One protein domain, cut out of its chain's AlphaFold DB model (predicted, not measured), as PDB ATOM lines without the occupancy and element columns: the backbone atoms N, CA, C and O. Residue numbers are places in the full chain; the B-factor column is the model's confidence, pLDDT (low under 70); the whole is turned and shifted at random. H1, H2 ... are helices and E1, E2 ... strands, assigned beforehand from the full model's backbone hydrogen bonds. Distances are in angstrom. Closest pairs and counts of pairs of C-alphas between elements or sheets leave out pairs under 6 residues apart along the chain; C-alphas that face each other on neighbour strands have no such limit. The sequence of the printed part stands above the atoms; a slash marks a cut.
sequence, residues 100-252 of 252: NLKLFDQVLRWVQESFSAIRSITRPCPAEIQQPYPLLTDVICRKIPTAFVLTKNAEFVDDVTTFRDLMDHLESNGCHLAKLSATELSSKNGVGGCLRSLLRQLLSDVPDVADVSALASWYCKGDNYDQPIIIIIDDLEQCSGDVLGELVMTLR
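AT A GLANCE: This is residues 100 to 252 of the 252 residues of an uncharacterized protein of Triticum turgidum subsp. durum (UniProt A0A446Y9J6). Two short parallel strands, E1 and E2, lie side by side in the middle, with helices H3 and H4 packing on E1. The long helix H1 makes one long side of the domain, its residues 100 to 108 packing on H3; after H2, beyond the other end of H1, the unnamed residues 130 to 155 run back along the domain to H3. H6, near the end of the chain, packs on the first part of H4. The printed part has 153 residues, with six named helices and two named strands in the order H1 H2 H3 E1 H4 H5 E2 H6; the class is mostly helix. The whole is compact, with a radius of gyration of the C-alphas of 15.8 A and spans of 47 by 36 by 28 A.

IN THESE COORDINATES: H1 covers residues 100 to 121, 32.3 A long, and begins with C-alpha 100 at (50.943, 7.493, 27.009). H2 covers residues 126 to 129, and H3 residues 156 to 172, 24.5 A long. E1 follows at residues 176 to 180, 13.7 A long, with C-alpha 176 at (31.331, 5.099, 22.032). H4 covers residues 190 to 202, 19.1 A long, and H5 residues 212 to 219, 10.4 A long. E2 covers residues 229 to 233, 13.2 A long. H6 covers residues 241 to 250, 14.1 A long, and ends with C-alpha 250 at (20.433, 1.049, 36.273).

HOW THE PARTS SIT: E1 and E2 are parallel neighbours at 21 degrees, with N 180 and O 232 at 2.8 A and N 230 and O 176 at 2.8 A, within hydrogen-bond range. E1, H4, H5 and E2 form a strand-helix-strand unit, two parallel neighbour strands with helices between them along the chain, and its crossover is right-handed. The closest C-alphas of E1 and H4, Ala 178 and Gln 201, are 5.8 A apart; those of H3 and E1, Glu 171 and Leu 177, are 6.7 A apart. H3 and E2 are near each other, with 7 pairs of C-alphas within 10 A. H1 touches H3 with residues 100 to 108 alone, at a steep tilt of 53 degrees, the same way; the closest C-alphas, Phe 104 and Leu 166, are 5.9 A apart. H4 touches H6 with residues 190 to 195 alone, at a steep tilt of 58 degrees; the closest C-alphas, Val 191 and Val 243, are 5.4 A apart. H4 and H5 only just touch, with 3 pairs of C-alphas within 8 A, the closest being Leu 199 and Leu 215 at 6.7 A. H2 and H5 are close but not clearly touching, the C-alphas of Ile 129 and Ala 216 being closest at 6.0 A. Every O i to N i+4 pair is within hydrogen-bond range in H1, H3, H4, H5 and H6; H2 is too short for such a pair.

THE WHOLE: The two C-alphas farthest apart, those of Ala 127 and Ala 154, are 48.0 A apart. The printed part has no cut, and the link from H2 to H3, 26 residues, is long. The mean pLDDT of the printed part is 86.2; residues 122 to 124, 131 to 142 and 207 are under 70.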
ATOM      1  N   ASN A 100      52.135   8.190  26.531       88.31
ATOM      2  CA  ASN A 100      50.943   7.493  27.009       88.31
ATOM      3  C   ASN A 100      50.355   6.494  26.002       88.31
ATOM      4  O   ASN A 100      49.602   5.608  26.401       88.31
ATOM      5  N   LEU A 101      50.738   6.553  24.723       91.19
ATOM      6  CA  LEU A 101      50.135   5.739  23.661       91.19
ATOM      7  C   LEU A 101      50.146   4.231  23.958       91.19
ATOM      8  O   LEU A 101      49.137   3.557  23.792       91.19
ATOM      9  N   LYS A 102      51.253   3.701  24.495       90.19
ATOM     10  CA  LYS A 102      51.338   2.276  24.872       90.19
ATOM     11  C   LYS A 102      50.351   1.891  25.972       90.19
ATOM     12  O   LYS A 102      49.931   0.736  26.028       90.19
ATOM     13  N   LEU A 103      50.054   2.813  26.888       90.12
ATOM     14  CA  LEU A 103      49.048   2.608  27.925       90.12
ATOM     15  C   LEU A 103      47.652   2.643  27.300       90.12
ATOM     16  O   LEU A 103      46.840   1.775  27.601       90.12
ATOM     17  N   PHE A 104      47.399   3.584  26.391       93.75
ATOM     18  CA  PHE A 104      46.126   3.675  25.679       93.75
ATOM     19  C   PHE A 104      45.839   2.400  24.874       93.75
ATOM     20  O   PHE A 104      44.759   1.835  25.025       93.75
ATOM     21  N   ASP A 105      46.836   1.847  24.176       95.12
ATOM     22  CA  ASP A 105      46.717   0.558  23.478       95.12
ATOM     23  C   ASP A 105      46.366  -0.599  24.433       95.12
ATOM     24  O   ASP A 105      45.655  -1.538  24.071       95.12
ATOM     25  N   GLN A 106      46.890  -0.578  25.665       93.75
ATOM     26  CA  GLN A 106      46.576  -1.593  26.676       93.75
ATOM     27  C   GLN A 106      45.145  -1.451  27.193       93.75
ATOM     28  O   GLN A 106      44.467  -2.467  27.355       93.75
ATOM     29  N   VAL A 107      44.686  -0.219  27.426       94.56
ATOM     30  CA  VAL A 107      43.301   0.064  27.826       94.56
ATOM     31  C   VAL A 107      42.343  -0.352  26.712       94.56
ATOM     32  O   VAL A 107      41.404  -1.096  26.981       94.56
ATOM     33  N   LEU A 108      42.620   0.028  25.461       95.94
ATOM     34  CA  LEU A 108      41.824  -0.364  24.298       95.94
ATOM     35  C   LEU A 108      41.729  -1.889  24.172       95.94
ATOM     36  O   LEU A 108      40.633  -2.431  24.040       95.94
ATOM     37  N   ARG A 109      42.860  -2.599  24.279       96.50
ATOM     38  CA  ARG A 109      42.868  -4.067  24.241       96.50
ATOM     39  C   ARG A 109      42.012  -4.662  25.358       96.50
ATOM     40  O   ARG A 109      41.219  -5.561  25.099       96.50
ATOM     41  N   TRP A 110      42.130  -4.143  26.580       96.12
ATOM     42  CA  TRP A 110      41.319  -4.597  27.710       96.12
ATOM     43  C   TRP A 110      39.819  -4.361  27.484       96.12
ATOM     44  O   TRP A 110      39.016  -5.247  27.783       96.12
ATOM     45  N   VAL A 111      39.432  -3.213  26.917       95.81
ATOM     46  CA  VAL A 111      38.037  -2.923  26.546       95.81
ATOM     47  C   VAL A 111      37.533  -3.939  25.523       95.81
ATOM     48  O   VAL A 111      36.482  -4.543  25.729       95.81
ATOM     49  N   GLN A 112      38.288  -4.168  24.448       95.06
ATOM     50  CA  GLN A 112      37.905  -5.087  23.372       95.06
ATOM     51  C   GLN A 112      37.780  -6.533  23.864       95.06
ATOM     52  O   GLN A 112      36.812  -7.221  23.530       95.06
ATOM     53  N   GLU A 113      38.723  -6.994  24.689       94.94
ATOM     54  CA  GLU A 113      38.686  -8.319  25.314       94.94
ATOM     55  C   GLU A 113      37.475  -8.457  26.246       94.94
ATOM     56  O   GLU A 113      36.745  -9.448  26.174       94.94
ATOM     57  N   SER A 114      37.212  -7.442  27.075       93.12
ATOM     58  CA  SER A 114      36.078  -7.427  28.008       93.12
ATOM     59  C   SER A 114      34.739  -7.445  27.274       93.12
ATOM     60  O   SER A 114      33.850  -8.229  27.608       93.12
ATOM     61  N   PHE A 115      34.603  -6.626  26.232       91.69
ATOM     62  CA  PHE A 115      33.403  -6.571  25.407       91.69
ATOM     63  C   PHE A 115      33.172  -7.886  24.651       91.69
ATOM     64  O   PHE A 115      32.064  -8.424  24.650       91.69
ATOM     65  N   SER A 116      34.233  -8.466  24.084       90.75
ATOM     66  CA  SER A 116      34.172  -9.773  23.419       90.75
ATOM     67  C   SER A 116      33.754 -10.886  24.381       90.75
ATOM     68  O   SER A 116      32.963 -11.753  24.011       90.75
ATOM     69  N   ALA A 117      34.227 -10.847  25.631       88.69
ATOM     70  CA  ALA A 117      33.829 -11.806  26.656       88.69
ATOM     71  C   ALA A 117      32.327 -11.713  26.971       88.69
ATOM     72  O   ALA A 117      31.657 -12.746  26.990       88.69
ATOM     73  N   ILE A 118      31.773 -10.504  27.130       85.00
ATOM     74  CA  ILE A 118      30.324 -10.299  27.336       85.00
ATOM     75  C   ILE A 118      29.532 -10.876  26.160       85.00
ATOM     76  O   ILE A 118      28.599 -11.655  26.349       85.00
ATOM     77  N   ARG A 119      29.957 -10.557  24.937       81.88
ATOM     78  CA  ARG A 119      29.310 -11.037  23.710       81.88
ATOM     79  C   ARG A 119      29.384 -12.547  23.512       81.88
ATOM     80  O   ARG A 119      28.525 -13.113  22.843       81.88
ATOM     81  N   SER A 120      30.418 -13.193  24.044       80.00
ATOM     82  CA  SER A 120      30.576 -14.645  23.939       80.00
ATOM     83  C   SER A 120      29.574 -15.417  24.798       80.00
ATOM     84  O   SER A 120      29.226 -16.542  24.452       80.00
ATOM     85  N   ILE A 121      29.097 -14.812  25.894       75.75
ATOM     86  CA  ILE A 121      28.111 -15.415  26.801       75.75
ATOM     87  C   ILE A 121      26.731 -15.390  26.146       75.75
ATOM     88  O   ILE A 121      26.045 -16.407  26.100       75.75
ATOM     89  N   THR A 122      26.368 -14.235  25.592       66.94
ATOM     90  CA  THR A 122      25.107 -14.017  24.890       66.94
ATOM     91  C   THR A 122      25.362 -12.999  23.791       66.94
ATOM     92  O   THR A 122      25.931 -11.940  24.053       66.94
ATOM     93  N   ARG A 123      24.922 -13.296  22.565       69.62
ATOM     94  CA  ARG A 123      24.927 -12.340  21.455       69.62
ATOM     95  C   ARG A 123      23.510 -11.794  21.290       69.62
ATOM     96  O   ARG A 123      22.723 -12.423  20.586       69.62
ATOM     97  N   PRO A 124      23.166 -10.674  21.945       67.69
ATOM     98  CA  PRO A 124      21.786 -10.233  22.014       67.69
ATOM     99  C   PRO A 124      21.376  -9.733  20.640       67.69
ATOM    100  O   PRO A 124      22.072  -8.894  20.049       67.69
ATOM    101  N   CYS A 125      20.269 -10.240  20.107       73.12
ATOM    102  CA  CYS A 125      19.743  -9.661  18.880       73.12
ATOM    103  C   CYS A 125      19.183  -8.253  19.179       73.12
ATOM    104  O   CYS A 125      18.729  -7.996  20.295       73.12
ATOM    105  N   PRO A 126      19.175  -7.318  18.212       75.25
ATOM    106  CA  PRO A 126      18.616  -5.979  18.429       75.25
ATOM    107  C   PRO A 126      17.179  -5.986  18.983       75.25
ATOM    108  O   PRO A 126      16.815  -5.119  19.773       75.25
ATOM    109  N   ALA A 127      16.380  -7.000  18.630       73.44
ATOM    110  CA  ALA A 127      15.022  -7.173  19.143       73.44
ATOM    111  C   ALA A 127      14.969  -7.543  20.642       73.44
ATOM    112  O   ALA A 127      14.003  -7.198  21.316       73.44
ATOM    113  N   GLU A 128      15.992  -8.218  21.173       73.69
ATOM    114  CA  GLU A 128      16.120  -8.521  22.606       73.69
ATOM    115  C   GLU A 128      16.568  -7.291  23.402       73.69
ATOM    116  O   GLU A 128      16.063  -7.055  24.495       73.69
ATOM    117  N   ILE A 129      17.468  -6.475  22.841       75.69
ATOM    118  CA  ILE A 129      17.990  -5.258  23.492       75.69
ATOM    119  C   ILE A 129      16.895  -4.197  23.661       75.69
ATOM    120  O   ILE A 129      16.892  -3.455  24.639       75.69
ATOM    121  N   GLN A 130      15.956  -4.127  22.717       73.56
ATOM    122  CA  GLN A 130      14.850  -3.168  22.736       73.56
ATOM    123  C   GLN A 130      13.645  -3.620  23.577       73.56
ATOM    124  O   GLN A 130      12.611  -2.949  23.558       73.56
ATOM    125  N   GLN A 131      13.735  -4.742  24.300       69.56
ATOM    126  CA  GLN A 131      12.651  -5.155  25.187       69.56
ATOM    127  C   GLN A 131      12.420  -4.127  26.307       69.56
ATOM    128  O   GLN A 131      13.362  -3.476  26.765       69.56
ATOM    129  N   PRO A 132      11.162  -3.958  26.754       67.38
ATOM    130  CA  PRO A 132      10.847  -3.030  27.827       67.38
ATOM    131  C   PRO A 132      11.577  -3.424  29.114       67.38
ATOM    132  O   PRO A 132      11.544  -4.581  29.535       67.38
ATOM    133  N   TYR A 133      12.228  -2.441  29.732       64.06
ATOM    134  CA  TYR A 133      12.903  -2.606  31.013       64.06
ATOM    135  C   TYR A 133      11.882  -2.682  32.165       64.06
ATOM    136  O   TYR A 133      10.838  -2.027  32.100       64.06
ATOM    137  N   PRO A 134      12.177  -3.428  33.247       62.94
ATOM    138  CA  PRO A 134      13.377  -4.242  33.457       62.94
ATOM    139  C   PRO A 134      13.333  -5.564  32.673       62.94
ATOM    140  O   PRO A 134      12.283  -6.197  32.561       62.94
ATOM    141  N   LEU A 135      14.488  -6.006  32.166       62.31
ATOM    142  CA  LEU A 135      14.601  -7.299  31.490       62.31
ATOM    143  C   LEU A 135      14.321  -8.434  32.495       62.31
ATOM    144  O   LEU A 135      14.949  -8.525  33.547       62.31
ATOM    145  N   LEU A 136      13.359  -9.300  32.170       52.50
ATOM    146  CA  LEU A 136      12.908 -10.420  33.014       52.50
ATOM    147  C   LEU A 136      13.839 -11.651  32.971       52.50
ATOM    148  O   LEU A 136      13.576 -12.645  33.648       52.50
ATOM    149  N   THR A 137      14.910 -11.610  32.176       52.56
ATOM    150  CA  THR A 137      15.851 -12.716  31.943       52.56
ATOM    151  C   THR A 137      17.214 -12.455  32.587       52.56
ATOM    152  O   THR A 137      17.592 -11.315  32.841       52.56
ATOM    153  N   ASP A 138      17.935 -13.541  32.896       54.38
ATOM    154  CA  ASP A 138      19.257 -13.518  33.533       54.38
ATOM    155  C   ASP A 138      20.182 -12.565  32.760       54.38
ATOM    156  O   ASP A 138      20.481 -12.782  31.585       54.38
ATOM    157  N   VAL A 139      20.534 -11.459  33.415       58.25
ATOM    158  CA  VAL A 139      21.139 -10.274  32.810       58.25
ATOM    159  C   VAL A 139      22.340 -10.669  31.949       58.25
ATOM    160  O   VAL A 139      23.284 -11.293  32.442       58.25
ATOM    161  N   ILE A 140      22.299 -10.273  30.673       58.03
ATOM    162  CA  ILE A 140      23.299 -10.527  29.616       58.03
ATOM    163  C   ILE A 140      24.729 -10.306  30.135       58.03
ATOM    164  O   ILE A 140      25.652 -11.039  29.779       58.03
ATOM    165  N   CYS A 141      24.897  -9.339  31.041       60.81
ATOM    166  CA  CYS A 141      26.115  -9.126  31.796       60.81
ATOM    167  C   CYS A 141      25.837  -9.032  33.306       60.81
ATOM    168  O   CYS A 141      25.368  -8.023  33.824       60.81
ATOM    169  N   ARG A 142      26.200 -10.066  34.077       68.62
ATOM    170  CA  ARG A 142      26.065 -10.017  35.546       68.62
ATOM    171  C   ARG A 142      27.030  -9.026  36.216       68.62
ATOM    172  O   ARG A 142      26.855  -8.773  37.406       68.62
ATOM    173  N   LYS A 143      28.056  -8.518  35.525       80.38
ATOM    174  CA  LYS A 143      29.060  -7.587  36.074       80.38
ATOM    175  C   LYS A 143      29.585  -6.650  34.991       80.38
ATOM    176  O   LYS A 143      30.241  -7.119  34.072       80.38
ATOM    177  N   ILE A 144      29.391  -5.347  35.160       88.38
ATOM    178  CA  ILE A 144      29.986  -4.334  34.282       88.38
ATOM    179  C   ILE A 144      31.519  -4.385  34.447       88.38
ATOM    180  O   ILE A 144      32.000  -4.265  35.578       88.38
ATOM    181  N   PRO A 145      32.307  -4.604  33.375       91.62
ATOM    182  CA  PRO A 145      33.758  -4.485  33.442       91.62
ATOM    183  C   PRO A 145      34.148  -3.065  33.846       91.62
ATOM    184  O   PRO A 145      33.668  -2.090  33.273       91.62
ATOM    185  N   THR A 146      35.029  -2.940  34.830       93.06
ATOM    186  CA  THR A 146      35.458  -1.642  35.358       93.06
ATOM    187  C   THR A 146      36.961  -1.659  35.576       93.06
ATOM    188  O   THR A 146      37.505  -2.631  36.105       93.06
ATOM    189  N   ALA A 147      37.624  -0.581  35.172       91.25
ATOM    190  CA  ALA A 147      39.044  -0.365  35.388       91.25
ATOM    191  C   ALA A 147      39.248   0.909  36.211       91.25
ATOM    192  O   ALA A 147      38.610   1.928  35.958       91.25
ATOM    193  N   PHE A 148      40.159   0.842  37.180       89.56
ATOM    194  CA  PHE A 148      40.631   2.013  37.910       89.56
ATOM    195  C   PHE A 148      41.937   2.490  37.286       89.56
ATOM    196  O   PHE A 148      42.908   1.732  37.218       89.56
ATOM    197  N   VAL A 149      41.960   3.743  36.841       85.25
ATOM    198  CA  VAL A 149      43.152   4.372  36.273       85.25
ATOM    199  C   VAL A 149      43.771   5.260  37.341       85.25
ATOM    200  O   VAL A 149      43.219   6.292  37.700       85.25
ATOM    201  N   LEU A 150      44.915   4.829  37.867       82.69
ATOM    202  CA  LEU A 150      45.705   5.613  38.810       82.69
ATOM    203  C   LEU A 150      46.759   6.389  38.031       82.69
ATOM    204  O   LEU A 150      47.752   5.816  37.570       82.69
ATOM    205  N   THR A 151      46.539   7.686  37.882       78.81
ATOM    206  CA  THR A 151      47.531   8.588  37.315       78.81
ATOM    207  C   THR A 151      48.572   8.924  38.385       78.81
ATOM    208  O   THR A 151      48.295   8.968  39.583       78.81
ATOM    209  N   LYS A 152      49.831   9.079  37.972       77.38
ATOM    210  CA  LYS A 152      50.931   9.511  38.858       77.38
ATOM    211  C   LYS A 152      51.232  10.996  38.690       77.38
ATOM    212  O   LYS A 152      52.343  11.436  38.991       77.38
ATOM    213  N   ASN A 153      50.279  11.729  38.138       77.75
ATOM    214  CA  ASN A 153      50.457  13.128  37.832       77.75
ATOM    215  C   ASN A 153      50.456  13.931  39.132       77.75
ATOM    216  O   ASN A 153      49.772  13.593  40.097       77.75
ATOM    217  N   ALA A 154      51.301  14.958  39.175       72.75
ATOM    218  CA  ALA A 154      51.400  15.830  40.339       72.75
ATOM    219  C   ALA A 154      50.258  16.855  40.368       72.75
ATOM    220  O   ALA A 154      49.877  17.314  41.445       72.75
ATOM    221  N   GLU A 155      49.720  17.198  39.196       78.38
ATOM    222  CA  GLU A 155      48.651  18.171  39.022       78.38
ATOM    223  C   GLU A 155      47.470  17.553  38.273       78.38
ATOM    224  O   GLU A 155      47.639  16.881  37.258       78.38
ATOM    225  N   PHE A 156      46.256  17.863  38.731       76.56
ATOM    226  CA  PHE A 156      45.008  17.419  38.103       76.56
ATOM    227  C   PHE A 156      44.876  17.860  36.631       76.56
ATOM    228  O   PHE A 156      44.232  17.194  35.824       76.56
ATOM    229  N   VAL A 157      45.504  18.974  36.238       80.44
ATOM    230  CA  VAL A 157      45.450  19.472  34.851       80.44
ATOM    231  C   VAL A 157      46.084  18.478  33.866       80.44
ATOM    232  O   VAL A 157      45.596  18.343  32.741       80.44
ATOM    233  N   ASP A 158      47.109  17.739  34.297       83.81
ATOM    234  CA  ASP A 158      47.739  16.683  33.497       83.81
ATOM    235  C   ASP A 158      46.830  15.449  33.365       83.81
ATOM    236  O   ASP A 158      46.871  14.738  32.358       83.81
ATOM    237  N   ASP A 159      45.969  15.194  34.354       86.19
ATOM    238  CA  ASP A 159      44.962  14.133  34.277       86.19
ATOM    239  C   ASP A 159      43.901  14.481  33.240       86.19
ATOM    240  O   ASP A 159      43.579  13.660  32.382       86.19
ATOM    241  N   VAL A 160      43.413  15.724  33.250       86.94
ATOM    242  CA  VAL A 160      42.405  16.199  32.291       86.94
ATOM    243  C   VAL A 160      42.877  16.025  30.848       86.94
ATOM    244  O   VAL A 160      42.100  15.583  29.998       86.94
ATOM    245  N   THR A 161      44.133  16.365  30.549       87.62
ATOM    246  CA  THR A 161      44.701  16.188  29.204       87.62
ATOM    247  C   THR A 161      44.937  14.715  28.883       87.62
ATOM    248  O   THR A 161      44.559  14.270  27.804       87.62
ATOM    249  N   THR A 162      45.452  13.927  29.831       89.12
ATOM    250  CA  THR A 162      45.678  12.484  29.643       89.12
ATOM    251  C   THR A 162      44.382  11.728  29.347       89.12
ATOM    252  O   THR A 162      44.342  10.912  28.427       89.12
ATOM    253  N   PHE A 163      43.309  11.996  30.095       90.88
ATOM    254  CA  PHE A 163      42.012  11.361  29.863       90.88
ATOM    255  C   PHE A 163      41.366  11.824  28.557       90.88
ATOM    256  O   PHE A 163      40.712  11.015  27.909       90.88
ATOM    257  N   ARG A 164      41.582  13.076  28.131       92.31
ATOM    258  CA  ARG A 164      41.146  13.539  26.805       92.31
ATOM    259  C   ARG A 164      41.845  12.767  25.689       92.31
ATOM    260  O   ARG A 164      41.170  12.226  24.826       92.31
ATOM    261  N   ASP A 165      43.169  12.651  25.741       92.56
ATOM    262  CA  ASP A 165      43.920  11.911  24.722       92.56
ATOM    263  C   ASP A 165      43.539  10.417  24.706       92.56
ATOM    264  O   ASP A 165      43.486   9.797  23.641       92.56
ATOM    265  N   LEU A 166      43.242   9.831  25.875       93.31
ATOM    266  CA  LEU A 166      42.705   8.472  25.978       93.31
ATOM    267  C   LEU A 166      41.328   8.362  25.315       93.31
ATOM    268  O   LEU A 166      41.079   7.389  24.606       93.31
ATOM    269  N   MET A 167      40.440   9.332  25.549       94.62
ATOM    270  CA  MET A 167      39.123   9.378  24.916       94.62
ATOM    271  C   MET A 167      39.259   9.422  23.397       94.62
ATOM    272  O   MET A 167      38.778   8.514  22.728       94.62
ATOM    273  N   ASP A 168      40.020  10.378  22.864       95.06
ATOM    274  CA  ASP A 168      40.256  10.511  21.422       95.06
ATOM    275  C   ASP A 168      40.823   9.209  20.820       95.06
ATOM    276  O   ASP A 168      40.449   8.777  19.724       95.06
ATOM    277  N   HIS A 169      41.717   8.534  21.551       95.31
ATOM    278  CA  HIS A 169      42.267   7.246  21.139       95.31
ATOM    279  C   HIS A 169      41.214   6.126  21.122       95.31
ATOM    280  O   HIS A 169      41.188   5.332  20.186       95.31
ATOM    281  N   LEU A 170      40.331   6.038  22.116       95.88
ATOM    282  CA  LEU A 170      39.273   5.020  22.158       95.88
ATOM    283  C   LEU A 170      38.195   5.268  21.086       95.88
ATOM    284  O   LEU A 170      37.787   4.329  20.401       95.88
ATOM    285  N   GLU A 171      37.783   6.523  20.899       95.25
ATOM    286  CA  GLU A 171      36.797   6.947  19.894       95.25
ATOM    287  C   GLU A 171      37.286   6.661  18.471       95.25
ATOM    288  O   GLU A 171      36.590   6.024  17.679       95.25
ATOM    289  N   SER A 172      38.535   7.032  18.159       96.06
ATOM    290  CA  SER A 172      39.147   6.742  16.852       96.06
ATOM    291  C   SER A 172      39.300   5.244  16.558       96.06
ATOM    292  O   SER A 172      39.474   4.864  15.399       96.06
ATOM    293  N   ASN A 173      39.183   4.391  17.580       96.00
ATOM    294  CA  ASN A 173      39.195   2.933  17.471       96.00
ATOM    295  C   ASN A 173      37.795   2.296  17.592       96.00
ATOM    296  O   ASN A 173      37.687   1.095  17.842       96.00
ATOM    297  N   GLY A 174      36.729   3.078  17.382       93.75
ATOM    298  CA  GLY A 174      35.359   2.579  17.232       93.75
ATOM    299  C   GLY A 174      34.574   2.427  18.533       93.75
ATOM    300  O   GLY A 174      33.524   1.793  18.528       93.75
ATOM    301  N   CYS A 175      35.053   2.983  19.647       96.19
ATOM    302  CA  CYS A 175      34.310   2.974  20.907       96.19
ATOM    303  C   CYS A 175      33.365   4.178  21.003       96.19
ATOM    304  O   CYS A 175      33.716   5.279  20.587       96.19
ATOM    305  N   HIS A 176      32.210   3.995  21.644       96.06
ATOM    306  CA  HIS A 176      31.331   5.099  22.032       96.06
ATOM    307  C   HIS A 176      31.703   5.587  23.424       96.06
ATOM    308  O   HIS A 176      31.800   4.775  24.346       96.06
ATOM    309  N   LEU A 177      31.887   6.892  23.600       95.56
ATOM    310  CA  LEU A 177      32.346   7.462  24.863       95.56
ATOM    311  C   LEU A 177      31.322   8.405  25.480       95.56
ATOM    312  O   LEU A 177      30.653   9.180  24.804       95.56
ATOM    313  N   ALA A 178      31.255   8.363  26.805       95.50
ATOM    314  CA  ALA A 178      30.640   9.400  27.612       95.50
ATOM    315  C   ALA A 178      31.513   9.670  28.839       95.50
ATOM    316  O   ALA A 178      32.120   8.758  29.405       95.50
ATOM    317  N   LYS A 179      31.559  10.928  29.266       94.88
ATOM    318  CA  LYS A 179      32.298  11.376  30.442       94.88
ATOM    319  C   LYS A 179      31.340  11.896  31.509       94.88
ATOM    320  O   LYS A 179      30.431  12.671  31.216       94.88
ATOM    321  N   LEU A 180      31.555  11.491  32.752       94.75
ATOM    322  CA  LEU A 180      30.815  11.966  33.915       94.75
ATOM    323  C   LEU A 180      31.792  12.470  34.967       94.75
ATOM    324  O   LEU A 180      32.763  11.790  35.270       94.75
ATOM    325  N   SER A 181      31.481  13.619  35.550       92.56
ATOM    326  CA  SER A 181      32.225  14.186  36.667       92.56
ATOM    327  C   SER A 181      31.412  14.139  37.950       92.56
ATOM    328  O   SER A 181      30.222  13.790  37.969       92.56
ATOM    329  N   ALA A 182      32.027  14.600  39.035       93.19
ATOM    330  CA  ALA A 182      31.355  14.824  40.307       93.19
ATOM    331  C   ALA A 182      30.106  15.718  40.192       93.19
ATOM    332  O   ALA A 182      29.182  15.602  40.999       93.19
ATOM    333  N   THR A 183      30.040  16.597  39.184       93.81
ATOM    334  CA  THR A 183      28.863  17.450  38.977       93.81
ATOM    335  C   THR A 183      27.651  16.638  38.514       93.81
ATOM    336  O   THR A 183      26.564  16.778  39.089       93.81
ATOM    337  N   GLU A 184      27.823  15.740  37.538       94.00
ATOM    338  CA  GLU A 184      26.776  14.830  37.070       94.00
ATOM    339  C   GLU A 184      26.402  13.788  38.127       94.00
ATOM    340  O   GLU A 184      25.218  13.500  38.294       94.00
ATOM    341  N   LEU A 185      27.391  13.278  38.866       94.62
ATOM    342  CA  LEU A 185      27.240  12.255  39.908       94.62
ATOM    343  C   LEU A 185      26.974  12.844  41.302       94.62
ATOM    344  O   LEU A 185      27.294  12.234  42.323       94.62
ATOM    345  N   SER A 186      26.383  14.035  41.368       95.19
ATOM    346  CA  SER A 186      26.021  14.682  42.630       95.19
ATOM    347  C   SER A 186      24.640  14.247  43.125       95.19
ATOM    348  O   SER A 186      23.714  14.014  42.343       95.19
ATOM    349  N   SER A 187      24.448  14.232  44.448       93.62
ATOM    350  CA  SER A 187      23.148  13.935  45.073       93.62
ATOM    351  C   SER A 187      22.032  14.893  44.637       93.62
ATOM    352  O   SER A 187      20.867  14.509  44.601       93.62
ATOM    353  N   LYS A 188      22.383  16.128  44.254       93.75
ATOM    354  CA  LYS A 188      21.447  17.127  43.719       93.75
ATOM    355  C   LYS A 188      20.854  16.705  42.373       93.75
ATOM    356  O   LYS A 188      19.687  16.989  42.113       93.75
ATOM    357  N   ASN A 189      21.658  16.078  41.518       88.56
ATOM    358  CA  ASN A 189      21.228  15.657  40.187       88.56
ATOM    359  C   ASN A 189      20.529  14.292  40.212       88.56
ATOM    360  O   ASN A 189      19.626  14.060  39.402       88.56
ATOM    361  N   GLY A 190      20.935  13.413  41.136       91.50
ATOM    362  CA  GLY A 190      20.455  12.034  41.214       91.50
ATOM    363  C   GLY A 190      20.789  11.216  39.959       91.50
ATOM    364  O   GLY A 190      21.380  11.720  38.996       91.50
ATOM    365  N   VAL A 191      20.370   9.946  39.931       92.19
ATOM    366  CA  VAL A 191      20.642   9.065  38.779       92.19
ATOM    367  C   VAL A 191      20.013   9.584  37.483       92.19
ATOM    368  O   VAL A 191      20.621   9.501  36.418       92.19
ATOM    369  N   GLY A 192      18.828  10.201  37.559       89.88
ATOM    370  CA  GLY A 192      18.129  10.728  36.385       89.88
ATOM    371  C   GLY A 192      18.873  11.886  35.713       89.88
ATOM    372  O   GLY A 192      18.882  11.990  34.487       89.88
ATOM    373  N   GLY A 193      19.537  12.747  36.494       90.50
ATOM    374  CA  GLY A 193      20.400  13.799  35.957       90.50
ATOM    375  C   GLY A 193      21.644  13.232  35.276       90.50
ATOM    376  O   GLY A 193      21.987  13.658  34.171       90.50
ATOM    377  N   CYS A 194      22.262  12.222  35.891       91.94
ATOM    378  CA  CYS A 194      23.394  11.498  35.324       91.94
ATOM    379  C   CYS A 194      23.036  10.817  33.992       91.94
ATOM    380  O   CYS A 194      23.703  11.039  32.982       91.94
ATOM    381  N   LEU A 195      21.943  10.048  33.956       91.31
ATOM    382  CA  LEU A 195      21.478   9.354  32.752       91.31
ATOM    383  C   LEU A 195      21.147  10.335  31.624       91.31
ATOM    384  O   LEU A 195      21.506  10.102  30.474       91.31
ATOM    385  N   ARG A 196      20.532  11.477  31.947       91.25
ATOM    386  CA  ARG A 196      20.290  12.542  30.966       91.25
ATOM    387  C   ARG A 196      21.594  13.101  30.393       91.25
ATOM    388  O   ARG A 196      21.655  13.368  29.196       91.25
ATOM    389  N   SER A 197      22.628  13.270  31.221       92.12
ATOM    390  CA  SER A 197      23.943  13.723  30.750       92.12
ATOM    391  C   SER A 197      24.601  12.695  29.827       92.12
ATOM    392  O   SER A 197      25.081  13.076  28.761       92.12
ATOM    393  N   LEU A 198      24.548  11.403  30.182       92.88
ATOM    394  CA  LEU A 198      25.027  10.304  29.332       92.88
ATOM    395  C   LEU A 198      24.323  10.298  27.974       92.88
ATOM    396  O   LEU A 198      24.977  10.309  26.934       92.88
ATOM    397  N   LEU A 199      22.987  10.337  27.976       92.00
ATOM    398  CA  LEU A 199      22.203  10.339  26.743       92.00
ATOM    399  C   LEU A 199      22.521  11.555  25.875       92.00
ATOM    400  O   LEU A 199      22.610  11.408  24.670       92.00
ATOM    401  N   ARG A 200      22.755  12.733  26.461       92.25
ATOM    402  CA  ARG A 200      23.138  13.933  25.701       92.25
ATOM    403  C   ARG A 200      24.505  13.841  25.033       92.25
ATOM    404  O   ARG A 200      24.727  14.521  24.041       92.25
ATOM    405  N   GLN A 201      25.413  13.049  25.587       92.88
ATOM    406  CA  GLN A 201      26.731  12.843  24.989       92.88
ATOM    407  C   GLN A 201      26.688  11.801  23.870       92.88
ATOM    408  O   GLN A 201      27.392  11.950  22.879       92.88
ATOM    409  N   LEU A 202      25.834  10.782  24.002       91.25
ATOM    410  CA  LEU A 202      25.754   9.670  23.048       91.25
ATOM    411  C   LEU A 202      24.728   9.897  21.924       91.25
ATOM    412  O   LEU A 202      24.945   9.496  20.783       91.25
ATOM    413  N   LEU A 203      23.590  10.523  22.227       90.00
ATOM    414  CA  LEU A 203      22.493  10.757  21.287       90.00
ATOM    415  C   LEU A 203      22.539  12.201  20.784       90.00
ATOM    416  O   LEU A 203      22.569  13.140  21.575       90.00
ATOM    417  N   SER A 204      22.452  12.382  19.464       78.81
ATOM    418  CA  SER A 204      22.340  13.715  18.852       78.81
ATOM    419  C   SER A 204      21.023  14.418  19.212       78.81
ATOM    420  O   SER A 204      21.024  15.627  19.421       78.81
ATOM    421  N   ASP A 205      19.931  13.652  19.345       77.06
ATOM    422  CA  ASP A 205      18.615  14.131  19.778       77.06
ATOM    423  C   ASP A 205      18.249  13.488  21.121       77.06
ATOM    424  O   ASP A 205      17.964  12.289  21.202       77.06
ATOM    425  N   VAL A 206      18.270  14.287  22.190       70.25
ATOM    426  CA  VAL A 206      17.964  13.803  23.541       70.25
ATOM    427  C   VAL A 206      16.452  13.773  23.743       70.25
ATOM    428  O   VAL A 206      15.816  14.819  23.622       70.25
ATOM    429  N   PRO A 207      15.857  12.619  24.079       69.12
ATOM    430  CA  PRO A 207      14.438  12.557  24.396       69.12
ATOM    431  C   PRO A 207      14.123  13.323  25.689       69.12
ATOM    432  O   PRO A 207      14.927  13.342  26.623       69.12
ATOM    433  N   ASP A 208      12.913  13.888  25.776       70.31
ATOM    434  CA  ASP A 208      12.418  14.584  26.978       70.31
ATOM    435  C   ASP A 208      12.465  13.692  28.234       70.31
ATOM    436  O   ASP A 208      12.669  14.168  29.355       70.31
ATOM    437  N   VAL A 209      12.314  12.379  28.038       72.75
ATOM    438  CA  VAL A 209      12.455  11.356  29.077       72.75
ATOM    439  C   VAL A 209      13.779  10.623  28.879       72.75
ATOM    440  O   VAL A 209      13.948   9.859  27.930       72.75
ATOM    441  N   ALA A 210      14.716  10.853  29.798       76.62
ATOM    442  CA  ALA A 210      15.985  10.140  29.849       76.62
ATOM    443  C   ALA A 210      15.781   8.753  30.475       76.62
ATOM    444  O   ALA A 210      15.596   8.654  31.687       76.62
ATOM    445  N   ASP A 211      15.816   7.706  29.653       82.56
ATOM    446  CA  ASP A 211      15.669   6.316  30.087       82.56
ATOM    447  C   ASP A 211      16.622   5.380  29.318       82.56
ATOM    448  O   ASP A 211      17.049   5.669  28.197       82.56
ATOM    449  N   VAL A 212      16.951   4.237  29.919       86.00
ATOM    450  CA  VAL A 212      17.832   3.196  29.365       86.00
ATOM    451  C   VAL A 212      17.262   2.620  28.068       86.00
ATOM    452  O   VAL A 212      18.014   2.261  27.164       86.00
ATOM    453  N   SER A 213      15.936   2.613  27.911       85.56
ATOM    454  CA  SER A 213      15.270   2.230  26.662       85.56
ATOM    455  C   SER A 213      15.681   3.106  25.466       85.56
ATOM    456  O   SER A 213      15.863   2.596  24.356       85.56
ATOM    457  N   ALA A 214      15.912   4.406  25.680       88.44
ATOM    458  CA  ALA A 214      16.405   5.308  24.640       88.44
ATOM    459  C   ALA A 214      17.849   4.972  24.243       88.44
ATOM    460  O   ALA A 214      18.167   4.948  23.052       88.44
ATOM    461  N   LEU A 215      18.697   4.646  25.227       89.31
ATOM    462  CA  LEU A 215      20.067   4.189  24.989       89.31
ATOM    463  C   LEU A 215      20.085   2.875  24.199       89.31
ATOM    464  O   LEU A 215      20.797   2.759  23.207       89.31
ATOM    465  N   ALA A 216      19.258   1.909  24.599       88.19
ATOM    466  CA  ALA A 216      19.109   0.621  23.931       88.19
ATOM    467  C   ALA A 216      18.647   0.775  22.470       88.19
ATOM    468  O   ALA A 216      19.203   0.152  21.562       88.19
ATOM    469  N   SER A 217      17.667   1.653  22.227       88.88
ATOM    470  CA  SER A 217      17.198   1.991  20.878       88.88
ATOM    471  C   SER A 217      18.302   2.631  20.037       88.88
ATOM    472  O   SER A 217      18.504   2.226  18.895       88.88
ATOM    473  N   TRP A 218      19.040   3.595  20.594       90.94
ATOM    474  CA  TRP A 218      20.167   4.240  19.918       90.94
ATOM    475  C   TRP A 218      21.293   3.253  19.586       90.94
ATOM    476  O   TRP A 218      21.794   3.258  18.462       90.94
ATOM    477  N   TYR A 219      21.634   2.365  20.521       90.81
ATOM    478  CA  TYR A 219      22.689   1.370  20.344       90.81
ATOM    479  C   TYR A 219      22.372   0.378  19.218       90.81
ATOM    480  O   TYR A 219      23.258  -0.073  18.505       90.81
ATOM    481  N   CYS A 220      21.095   0.067  19.000       88.75
ATOM    482  CA  CYS A 220      20.665  -0.833  17.930       88.75
ATOM    483  C   CYS A 220      20.634  -0.194  16.528       88.75
ATOM    484  O   CYS A 220      20.230  -0.864  15.576       88.75
ATOM    485  N   LYS A 221      20.986   1.091  16.376       87.50
ATOM    486  CA  LYS A 221      20.916   1.803  15.089       87.50
ATOM    487  C   LYS A 221      22.258   1.802  14.363       87.50
ATOM    488  O   LYS A 221      23.271   2.182  14.940       87.50
ATOM    489  N   GLY A 222      22.215   1.494  13.064       84.81
ATOM    490  CA  GLY A 222      23.328   1.702  12.132       84.81
ATOM    491  C   GLY A 222      24.647   1.119  12.636       84.81
ATOM    492  O   GLY A 222      24.689  -0.028  13.078       84.81
ATOM    493  N   ASP A 223      25.690   1.944  12.598       87.00
ATOM    494  CA  ASP A 223      27.058   1.569  12.972       87.00
ATOM    495  C   ASP A 223      27.300   1.576  14.494       87.00
ATOM    496  O   ASP A 223      28.398   1.254  14.946       87.00
ATOM    497  N   ASN A 224      26.287   1.919  15.306       90.88
ATOM    498  CA  ASN A 224      26.433   1.933  16.762       90.88
ATOM    499  C   ASN A 224      26.450   0.523  17.348       90.88
ATOM    500  O   ASN A 224      27.096   0.283  18.370       90.88
ATOM    501  N   TYR A 225      25.712  -0.389  16.712       89.56
ATOM    502  CA  TYR A 225      25.582  -1.758  17.173       89.56
ATOM    503  C   TYR A 225      26.930  -2.463  17.078       89.56
ATOM    504  O   TYR A 225      27.692  -2.274  16.133       89.56
ATOM    505  N   ASP A 226      27.184  -3.343  18.038       88.56
ATOM    506  CA  ASP A 226      28.402  -4.147  18.103       88.56
ATOM    507  C   ASP A 226      29.676  -3.392  18.494       88.56
ATOM    508  O   ASP A 226      30.767  -3.949  18.371       88.56
ATOM    509  N   GLN A 227      29.535  -2.176  19.021       92.44
ATOM    510  CA  GLN A 227      30.637  -1.371  19.543       92.44
ATOM    511  C   GLN A 227      30.534  -1.180  21.066       92.44
ATOM    512  O   GLN A 227      29.436  -1.080  21.611       92.44
ATOM    513  N   PRO A 228      31.653  -1.120  21.800       93.94
ATOM    514  CA  PRO A 228      31.611  -0.896  23.240       93.94
ATOM    515  C   PRO A 228      31.166   0.538  23.568       93.94
ATOM    516  O   PRO A 228      31.647   1.497  22.968       93.94
ATOM    517  N   ILE A 229      30.297   0.679  24.575       94.88
ATOM    518  CA  ILE A 229      30.009   1.962  25.230       94.88
ATOM    519  C   ILE A 229      30.885   2.049  26.479       94.88
ATOM    520  O   ILE A 229      30.839   1.168  27.340       94.88
ATOM    521  N   ILE A 230      31.685   3.103  26.579       96.12
ATOM    522  CA  ILE A 230      32.630   3.340  27.665       96.12
ATOM    523  C   ILE A 230      32.209   4.610  28.398       96.12
ATOM    524  O   ILE A 230      32.050   5.672  27.799       96.12
ATOM    525  N   ILE A 231      32.064   4.498  29.717       95.88
ATOM    526  CA  ILE A 231      31.785   5.631  30.597       95.88
ATOM    527  C   ILE A 231      33.050   5.915  31.400       95.88
ATOM    528  O   ILE A 231      33.502   5.064  32.167       95.88
ATOM    529  N   ILE A 232      33.622   7.103  31.219       95.00
ATOM    530  CA  ILE A 232      34.763   7.581  32.000       95.00
ATOM    531  C   ILE A 232      34.236   8.464  33.120       95.00
ATOM    532  O   ILE A 232      33.494   9.411  32.870       95.00
ATOM    533  N   ILE A 233      34.637   8.147  34.348       93.81
ATOM    534  CA  ILE A 233      34.303   8.930  35.532       93.81
ATOM    535  C   ILE A 233      35.579   9.608  36.022       93.81
ATOM    536  O   ILE A 233      36.522   8.907  36.395       93.81
ATOM    537  N   ASP A 234      35.617  10.939  35.996       89.50
ATOM    538  CA  ASP A 234      36.669  11.724  36.645       89.50
ATOM    539  C   ASP A 234      36.242  12.188  38.042       89.50
ATOM    540  O   ASP A 234      35.065  12.120  38.405       89.50
ATOM    541  N   ASP A 235      37.226  12.593  38.851       86.56
ATOM    542  CA  ASP A 235      37.037  13.059  40.229       86.56
ATOM    543  C   ASP A 235      36.156  12.113  41.059       86.56
ATOM    544  O   ASP A 235      35.205  12.520  41.740       86.56
ATOM    545  N   LEU A 236      36.439  10.809  40.968       89.12
ATOM    546  CA  LEU A 236      35.630   9.762  41.594       89.12
ATOM    547  C   LEU A 236      35.483   9.985  43.107       89.12
ATOM    548  O   LEU A 236      34.434   9.705  43.683       89.12
ATOM    549  N   GLU A 237      36.515  10.521  43.751       88.00
ATOM    550  CA  GLU A 237      36.540  10.861  45.172       88.00
ATOM    551  C   GLU A 237      35.557  11.972  45.569       88.00
ATOM    552  O   GLU A 237      35.213  12.079  46.745       88.00
ATOM    553  N   GLN A 238      35.087  12.768  44.606       91.50
ATOM    554  CA  GLN A 238      34.094  13.828  44.806       91.50
ATOM    555  C   GLN A 238      32.671  13.395  44.414       91.50
ATOM    556  O   GLN A 238      31.711  14.144  44.618       91.50
ATOM    557  N   CYS A 239      32.507  12.199  43.845       94.75
ATOM    558  CA  CYS A 239      31.212  11.687  43.411       94.75
ATOM    559  C   CYS A 239      30.349  11.216  44.593       94.75
ATOM    560  O   CYS A 239      30.841  10.706  45.601       94.75
ATOM    561  N   SER A 240      29.022  11.312  44.457       96.50
ATOM    562  CA  SER A 240      28.099  10.694  45.412       96.50
ATOM    563  C   SER A 240      28.070   9.181  45.204       96.50
ATOM    564  O   SER A 240      27.627   8.695  44.162       96.50
ATOM    565  N   GLY A 241      28.503   8.432  46.220       94.62
ATOM    566  CA  GLY A 241      28.490   6.966  46.190       94.62
ATOM    567  C   GLY A 241      27.094   6.372  45.981       94.62
ATOM    568  O   GLY A 241      26.965   5.385  45.263       94.62
ATOM    569  N   ASP A 242      26.053   7.001  46.536       95.62
ATOM    570  CA  ASP A 242      24.664   6.554  46.375       95.62
ATOM    571  C   ASP A 242      24.200   6.688  44.917       95.62
ATOM    572  O   ASP A 242      23.684   5.731  44.340       95.62
ATOM    573  N   VAL A 243      24.455   7.844  44.290       95.81
ATOM    574  CA  VAL A 243      24.091   8.101  42.883       95.81
ATOM    575  C   VAL A 243      24.879   7.200  41.937       95.81
ATOM    576  O   VAL A 243      24.314   6.658  40.989       95.81
ATOM    577  N   LEU A 244      26.175   7.004  42.197       94.31
ATOM    578  CA  LEU A 244      27.006   6.091  41.416       94.31
ATOM    579  C   LEU A 244      26.529   4.638  41.550       94.31
ATOM    580  O   LEU A 244      26.462   3.918  40.555       94.31
ATOM    581  N   GLY A 245      26.174   4.206  42.762       92.44
ATOM    582  CA  GLY A 245      25.619   2.877  43.009       92.44
ATOM    583  C   GLY A 245      24.296   2.660  42.278       92.44
ATOM    584  O   GLY A 245      24.116   1.629  41.631       92.44
ATOM    585  N   GLU A 246      23.401   3.649  42.319       92.38
ATOM    586  CA  GLU A 246      22.134   3.622  41.586       92.38
ATOM    587  C   GLU A 246      22.368   3.558  40.070       92.38
ATOM    588  O   GLU A 246      21.799   2.693  39.410       92.38
ATOM    589  N   LEU A 247      23.285   4.369  39.529       91.81
ATOM    590  CA  LEU A 247      23.663   4.329  38.114       91.81
ATOM    591  C   LEU A 247      24.173   2.946  37.689       91.81
ATOM    592  O   LEU A 247      23.740   2.416  36.668       91.81
ATOM    593  N   VAL A 248      25.080   2.346  38.466       90.06
ATOM    594  CA  VAL A 248      25.615   1.002  38.189       90.06
ATOM    595  C   VAL A 248      24.499  -0.042  38.185       90.06
ATOM    596  O   VAL A 248      24.533  -0.960  37.370       90.06
ATOM    597  N   MET A 249      23.503   0.095  39.061       86.56
ATOM    598  CA  MET A 249      22.339  -0.794  39.086       86.56
ATOM    599  C   MET A 249      21.392  -0.553  37.907       86.56
ATOM    600  O   MET A 249      20.824  -1.515  37.401       86.56
ATOM    601  N   THR A 250      21.236   0.692  37.452       86.62
ATOM    602  CA  THR A 250      20.433   1.049  36.273       86.62
ATOM    603  C   THR A 250      21.052   0.551  34.963       86.62
ATOM    604  O   THR A 250      20.320   0.183  34.052       86.62
ATOM    605  N   LEU A 251      22.385   0.543  34.857       85.12
ATOM    606  CA  LEU A 251      23.118   0.146  33.644       85.12
ATOM    607  C   LEU A 251      23.416  -1.356  33.543       85.12
ATOM    608  O   LEU A 251      23.978  -1.794  32.540       85.12
ATOM    609  N   ARG A 252      23.119  -2.120  34.594       73.56
ATOM    610  CA  ARG A 252      23.369  -3.558  34.649       73.56
ATOM    611  C   ARG A 252      22.289  -4.325  33.902       73.56
ATOM    612  O   ARG A 252      22.683  -5.112  33.017       73.56
TER     613      ARG A 252